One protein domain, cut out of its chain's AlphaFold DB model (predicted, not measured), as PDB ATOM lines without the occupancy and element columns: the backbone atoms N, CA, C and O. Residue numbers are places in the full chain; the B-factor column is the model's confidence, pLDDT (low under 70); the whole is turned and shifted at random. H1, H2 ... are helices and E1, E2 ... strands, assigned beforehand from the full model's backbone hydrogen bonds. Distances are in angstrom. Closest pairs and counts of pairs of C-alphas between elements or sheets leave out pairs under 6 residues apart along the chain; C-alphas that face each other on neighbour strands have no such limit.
ATOM      1  N   ARG A  27     198.208 199.847 160.430       74.50
ATOM      2  CA  ARG A  27     198.885 199.789 161.738       74.50
ATOM      3  C   ARG A  27     200.260 200.474 161.667       74.50
ATOM      4  O   ARG A  27     200.800 200.648 160.584       74.50
ATOM      5  N   ALA A  28     200.839 200.852 162.808       75.62
ATOM      6  CA  ALA A  28     202.155 201.519 162.861       75.62
ATOM      7  C   ALA A  28     203.311 200.669 162.290       75.62
ATOM      8  O   ALA A  28     204.369 201.173 161.942       75.62
ATOM      9  N   ASP A  29     203.119 199.356 162.198       76.94
ATOM     10  CA  ASP A  29     204.054 198.410 161.598       76.94
ATOM     11  C   ASP A  29     203.742 198.118 160.126       76.94
ATOM     12  O   ASP A  29     204.377 197.251 159.537       76.94
ATOM     13  N   GLN A  30     202.774 198.806 159.518       80.44
ATOM     14  CA  GLN A  30     202.318 198.535 158.160       80.44
ATOM     15  C   GLN A  30     202.567 199.713 157.214       80.44
ATOM     16  O   GLN A  30     202.513 200.883 157.588       80.44
ATOM     17  N   CYS A  31     202.801 199.381 155.949       82.69
ATOM     18  CA  CYS A  31     202.987 200.326 154.857       82.69
ATOM     19  C   CYS A  31     202.202 199.855 153.635       82.69
ATOM     20  O   CYS A  31     202.034 198.653 153.417       82.69
ATOM     21  N   PHE A  32     201.776 200.789 152.785       85.25
ATOM     22  CA  PHE A  32     201.427 200.408 151.422       85.25
ATOM     23  C   PHE A  32     202.693 200.279 150.574       85.25
ATOM     24  O   PHE A  32     203.616 201.071 150.699       85.25
ATOM     25  N   ALA A  33     202.733 199.302 149.682       85.12
ATOM     26  CA  ALA A  33     203.750 199.144 148.655       85.12
ATOM     27  C   ALA A  33     203.073 199.041 147.286       85.12
ATOM     28  O   ALA A  33     201.953 198.527 147.162       85.12
ATOM     29  N   ASN A  34     203.749 199.545 146.256       87.56
ATOM     30  CA  ASN A  34     203.308 199.386 144.874       87.56
ATOM     31  C   ASN A  34     203.824 198.057 144.321       87.56
ATOM     32  O   ASN A  34     204.865 198.024 143.672       87.56
ATOM     33  N   LEU A  35     203.108 196.974 144.607       85.19
ATOM     34  CA  LEU A  35     203.471 195.626 144.175       85.19
ATOM     35  C   LEU A  35     202.326 195.040 143.371       85.19
ATOM     36  O   LEU A  35     201.163 195.201 143.751       85.19
ATOM     37  N   ASP A  36     202.650 194.343 142.287       88.06
ATOM     38  CA  ASP A  36     201.681 193.500 141.604       88.06
ATOM     39  C   ASP A  36     201.146 192.406 142.559       88.06
ATOM     40  O   ASP A  36     201.741 192.134 143.610       88.06
ATOM     41  N   PRO A  37     200.009 191.769 142.235       86.25
ATOM     42  CA  PRO A  37     199.381 190.806 143.134       86.25
ATOM     43  C   PRO A  37     200.262 189.597 143.478       86.25
ATOM     44  O   PRO A  37     200.167 189.094 144.598       86.25
ATOM     45  N   ALA A  38     201.113 189.137 142.554       87.62
ATOM     46  CA  ALA A  38     201.964 187.973 142.783       87.62
ATOM     47  C   ALA A  38     203.107 188.317 143.744       87.62
ATOM     48  O   ALA A  38     203.305 187.614 144.736       87.62
ATOM     49  N   THR A  39     203.782 189.447 143.517       85.69
ATOM     50  CA  THR A  39     204.841 189.936 144.414       85.69
ATOM     51  C   THR A  39     204.288 190.314 145.789       85.69
ATOM     52  O   THR A  39     204.910 190.061 146.814       85.69
ATOM     53  N   CYS A  40     203.077 190.875 145.849       86.00
ATOM     54  CA  CYS A  40     202.415 191.168 147.121       86.00
ATOM     55  C   CYS A  40     202.222 189.904 147.973       86.00
ATOM     56  O   CYS A  40     202.475 189.927 149.176       86.00
ATOM     57  N   ALA A  41     201.809 188.797 147.350       84.94
ATOM     58  CA  ALA A  41     201.643 187.524 148.040       84.94
ATOM     59  C   ALA A  41     202.987 186.910 148.470       84.94
ATOM     60  O   ALA A  41     203.062 186.338 149.558       84.94
ATOM     61  N   SER A  42     204.052 187.048 147.666       85.44
ATOM     62  CA  SER A  42     205.366 186.474 147.992       85.44
ATOM     63  C   SER A  42     206.017 187.124 149.212       85.44
ATOM     64  O   SER A  42     206.667 186.431 149.988       85.44
ATOM     65  N   VAL A  43     205.795 188.425 149.429       82.44
ATOM     66  CA  VAL A  43     206.292 189.149 150.615       82.44
ATOM     67  C   VAL A  43     205.364 189.030 151.835       82.44
ATOM     68  O   VAL A  43     205.541 189.738 152.825       82.44
ATOM     69  N   GLY A  44     204.338 188.170 151.774       82.94
ATOM     70  CA  GLY A  44     203.354 188.007 152.850       82.94
ATOM     71  C   GLY A  44     202.427 189.214 153.038       82.94
ATOM     72  O   GLY A  44     201.833 189.388 154.103       82.94
ATOM     73  N   GLY A  45     202.315 190.069 152.021       84.94
ATOM     74  CA  GLY A  45     201.441 191.231 152.014       84.94
ATOM     75  C   GLY A  45     199.985 190.893 151.700       84.94
ATOM     76  O   GLY A  45     199.644 189.839 151.165       84.94
ATOM     77  N   VAL A  46     199.095 191.834 152.012       87.00
ATOM     78  CA  VAL A  46     197.666 191.753 151.699       87.00
ATOM     79  C   VAL A  46     197.362 192.676 150.531       87.00
ATOM     80  O   VAL A  46     197.425 193.901 150.656       87.00
ATOM     81  N   TYR A  47     196.978 192.098 149.395       86.50
ATOM     82  CA  TYR A  47     196.558 192.882 148.240       86.50
ATOM     83  C   TYR A  47     195.267 193.649 148.554       86.50
ATOM     84  O   TYR A  47     194.282 193.076 149.020       86.50
ATOM     85  N   ARG A  48     195.278 194.966 148.326       86.06
ATOM     86  CA  ARG A  48     194.162 195.868 148.659       86.06
ATOM     87  C   ARG A  48     193.407 196.378 147.435       86.06
ATOM     88  O   ARG A  48     192.296 196.872 147.591       86.06
ATOM     89  N   GLY A  49     193.974 196.244 146.238       85.94
ATOM     90  CA  GLY A  49     193.330 196.640 144.985       85.94
ATOM     91  C   GLY A  49     194.219 197.511 144.105       85.94
ATOM     92  O   GLY A  49     195.419 197.650 144.343       85.94
ATOM     93  N   VAL A  50     193.626 198.094 143.065       85.25
ATOM     94  CA  VAL A  50     194.284 199.054 142.170       85.25
ATOM     95  C   VAL A  50     193.751 200.450 142.476       85.25
ATOM     96  O   VAL A  50     192.542 200.666 142.450       85.25
ATOM     97  N   ILE A  51     194.640 201.406 142.742       80.50
ATOM     98  CA  ILE A  51     194.292 202.817 142.951       80.50
ATOM     99  C   ILE A  51     195.029 203.642 141.898       80.50
ATOM    100  O   ILE A  51     196.255 203.585 141.830       80.50
ATOM    101  N   ASN A  52     194.294 204.395 141.075       83.69
ATOM    102  CA  ASN A  52     194.839 205.181 139.955       83.69
ATOM    103  C   ASN A  52     195.726 204.357 138.998       83.69
ATOM    104  O   ASN A  52     196.780 204.816 138.571       83.69
ATOM    105  N   GLY A  53     195.332 203.115 138.704       82.06
ATOM    106  CA  GLY A  53     196.108 202.214 137.841       82.06
ATOM    107  C   GLY A  53     197.319 201.558 138.516       82.06
ATOM    108  O   GLY A  53     198.033 200.806 137.864       82.06
ATOM    109  N   VAL A  54     197.544 201.794 139.813       83.19
ATOM    110  CA  VAL A  54     198.677 201.237 140.560       83.19
ATOM    111  C   VAL A  54     198.200 200.181 141.552       83.19
ATOM    112  O   VAL A  54     197.323 200.449 142.377       83.19
ATOM    113  N   HIS A  55     198.790 198.987 141.499       85.38
ATOM    114  CA  HIS A  55     198.510 197.912 142.449       85.38
ATOM    115  C   HIS A  55     199.000 198.290 143.852       85.38
ATOM    116  O   HIS A  55     200.145 198.697 144.031       85.38
ATOM    117  N   LYS A  56     198.119 198.181 144.847       86.31
ATOM    118  CA  LYS A  56     198.401 198.503 146.246       86.31
ATOM    119  C   LYS A  56     198.429 197.234 147.078       86.31
ATOM    120  O   LYS A  56     197.430 196.521 147.193       86.31
ATOM    121  N   CYS A  57     199.570 197.006 147.702       87.50
ATOM    122  CA  CYS A  57     199.799 195.933 148.649       87.50
ATOM    123  C   CYS A  57     199.968 196.532 150.043       87.50
ATOM    124  O   CYS A  57     200.740 197.469 150.202       87.50
ATOM    125  N   LEU A  58     199.247 196.033 151.043       87.19
ATOM    126  CA  LEU A  58     199.520 196.362 152.438       87.19
ATOM    127  C   LEU A  58     200.517 195.341 152.975       87.19
ATOM    128  O   LEU A  58     200.182 194.167 153.098       87.19
ATOM    129  N   VAL A  59     201.715 195.788 153.312       84.81
ATOM    130  CA  VAL A  59     202.758 194.945 153.893       84.81
ATOM    131  C   VAL A  59     203.032 195.373 155.324       84.81
ATOM    132  O   VAL A  59     202.852 196.538 155.683       84.81
ATOM    133  N   THR A  60     203.490 194.444 156.150       81.12
ATOM    134  CA  THR A  60     204.204 194.803 157.378       81.12
ATOM    135  C   THR A  60     205.584 195.314 156.955       81.12
ATOM    136  O   THR A  60     206.155 194.769 156.015       81.12
ATOM    137  N   ARG A  61     206.118 196.369 157.574       69.31
ATOM    138  CA  ARG A  61     207.440 196.930 157.260       69.31
ATOM    139  C   ARG A  61     208.518 195.870 157.533       69.31
ATOM    140  O   ARG A  61     209.013 195.766 158.651       69.31
ATOM    141  N   VAL A  62     208.853 195.069 156.524       60.56
ATOM    142  CA  VAL A  62     210.000 194.154 156.549       60.56
ATOM    143  C   VAL A  62     211.256 195.012 156.323       60.56
ATOM    144  O   VAL A  62     211.230 195.884 155.449       60.56
ATOM    145  N   PRO A  63     212.313 194.876 157.142       51.12
ATOM    146  CA  PRO A  63     213.458 195.783 157.104       51.12
ATOM    147  C   PRO A  63     214.236 195.667 155.783       51.12
ATOM    148  O   PRO A  63     214.707 194.593 155.447       51.12
ATOM    149  N   GLU A  64     214.316 196.794 155.065       52.34
ATOM    150  CA  GLU A  64     215.379 197.317 154.172       52.34
ATOM    151  C   GLU A  64     216.138 196.416 153.171       52.34
ATOM    152  O   GLU A  64     216.986 196.946 152.458       52.34
ATOM    153  N   GLU A  65     215.846 195.123 153.027       49.97
ATOM    154  CA  GLU A  65     216.650 194.248 152.154       49.97
ATOM    155  C   GLU A  65     216.138 194.084 150.721       49.97
ATOM    156  O   GLU A  65     216.880 193.608 149.869       49.97
ATOM    157  N   GLU A  66     214.937 194.551 150.378       55.28
ATOM    158  CA  GLU A  66     214.446 194.444 149.002       55.28
ATOM    159  C   GLU A  66     213.885 195.783 148.533       55.28
ATOM    160  O   GLU A  66     213.092 196.408 149.237       55.28
ATOM    161  N   GLY A  67     214.356 196.249 147.369       58.84
ATOM    162  CA  GLY A  67     214.170 197.585 146.781       58.84
ATOM    163  C   GLY A  67     212.733 197.977 146.411       58.84
ATOM    164  O   GLY A  67     212.497 198.581 145.365       58.84
ATOM    165  N   TYR A  68     211.764 197.639 147.251       66.00
ATOM    166  CA  TYR A  68     210.363 197.977 147.107       66.00
ATOM    167  C   TYR A  68     210.100 199.407 147.586       66.00
ATOM    168  O   TYR A  68     210.476 199.815 148.684       66.00
ATOM    169  N   GLN A  69     209.409 200.188 146.755       68.00
ATOM    170  CA  GLN A  69     208.952 201.521 147.140       68.00
ATOM    171  C   GLN A  69     207.732 201.415 148.061       68.00
ATOM    172  O   GLN A  69     206.607 201.167 147.613       68.00
ATOM    173  N   TYR A  70     207.963 201.639 149.354       71.75
ATOM    174  CA  TYR A  70     206.913 201.811 150.352       71.75
ATOM    175  C   TYR A  70     206.357 203.239 150.300       71.75
ATOM    176  O   TYR A  70     207.094 204.220 150.214       71.75
ATOM    177  N   ILE A  71     205.037 203.365 150.347       68.56
ATOM    178  CA  ILE A  71     204.292 204.616 150.241       68.56
ATOM    179  C   ILE A  71     203.294 204.657 151.388       68.56
ATOM    180  O   ILE A  71     202.473 203.759 151.526       68.56
ATOM    181  N   GLY A  72     203.322 205.715 152.197       68.31
ATOM    182  CA  GLY A  72     202.347 205.879 153.277       68.31
ATOM    183  C   GLY A  72     202.475 204.800 154.352       68.31
ATOM    184  O   GLY A  72     201.562 203.999 154.548       68.31
ATOM    185  N   CYS A  73     203.622 204.791 155.026       71.31
ATOM    186  CA  CYS A  73     203.789 204.117 156.310       71.31
ATOM    187  C   CYS A  73     203.163 204.964 157.426       71.31
ATOM    188  O   CYS A  73     203.111 206.192 157.303       71.31
ATOM    189  N   ASN A  74     202.680 204.307 158.478       66.94
ATOM    190  CA  ASN A  74     202.127 204.961 159.668       66.94
ATOM    191  C   ASN A  74     203.123 204.952 160.834       66.94
ATOM    192  O   ASN A  74     204.072 204.141 160.780       66.94
TER     193      ASN A  74
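What this domain is: This is residues 27 to 74 of the 74 residues of an uncharacterized protein of Flavobacterium urocaniciphilum (UniProt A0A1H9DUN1). A small, twisted sheet of four strands has one short helix, H1, packed over one face, on the part made by E2 and E3. E2 and E3 form a hairpin at one side of the sheet, E1 lies beside E3, and E4 closes the other side after the loop of residues 61 to 69. The printed part has 48 residues, with one named helix and four named strands in the order E1, H1, E2, E3, E4 along the chain. Across the sheet the order is E2, E3, E1, E4, all antiparallel, and the class is mixed, helices and strands. The whole is compact, with a radius of gyration of the C-alphas of 9.7 A, and rounded, spanning 26 by 21 by 16 A.

How they stand to each other: E1, residues 30 to 33, is an inner strand between E3, residues 54 to 60, and E4, residues 70 to 73. E1 and E3 are antiparallel at 154 degrees, with N 33 and O 57 within hydrogen-bond range at 2.8 A. E1 and E4 are antiparallel at 143 degrees, with N 71 and O 32 within range at 2.7 A. H1, residues 37 to 42, is on the sheet at a height of 8.6 A. It lies over E3, only just, with 4 of its 6 C-alphas falling on E3 and 2 on E2, residues 46 to 51. It runs along the strands, at 11 degrees to E3 on the local plane. The closest C-alphas of H1 and E3 are those of Cys 40 and Cys 57, 5.6 A apart. In H1 every O i to N i+4 pair is within hydrogen-bond range. E1, H1 and E2 form a split strand-helix-strand unit, two strands running the same way with a helix between them along the chain and E3 between them in the sheet; its crossover is right-handed. E2 and E3 are a hairpin, antiparallel at 152 degrees, with N 48 and O 56 within range at 2.9 A. E2 and E4 are edge strands and are apart.

Where its parts are: E1 begins at C-alpha 30, (202.318, 198.535, 158.160), and is 9.6 A long. H1 measures 8.8 A, E2 14.5 A and E3 18.8 A. C-alpha 54, where E3 begins, is at (198.677, 201.237, 140.560). E4 measures 7.1 A and ends at C-alpha 73, (203.789, 204.117, 156.310).

The domain as a whole: The C-alphas farthest apart, those of Asn 52 and Glu 65, are 27.3 A apart. The printed part has no cut and ends at residue 74, the chain's last. The links E1 to H1, H1 to E2 and E2 to E3 are tight, and E3 to E4 is short, with 9 residues. Mean pLDDT of the printed part is 77.9; residues 61 to 69, 71 to 72 and 74 are under 70.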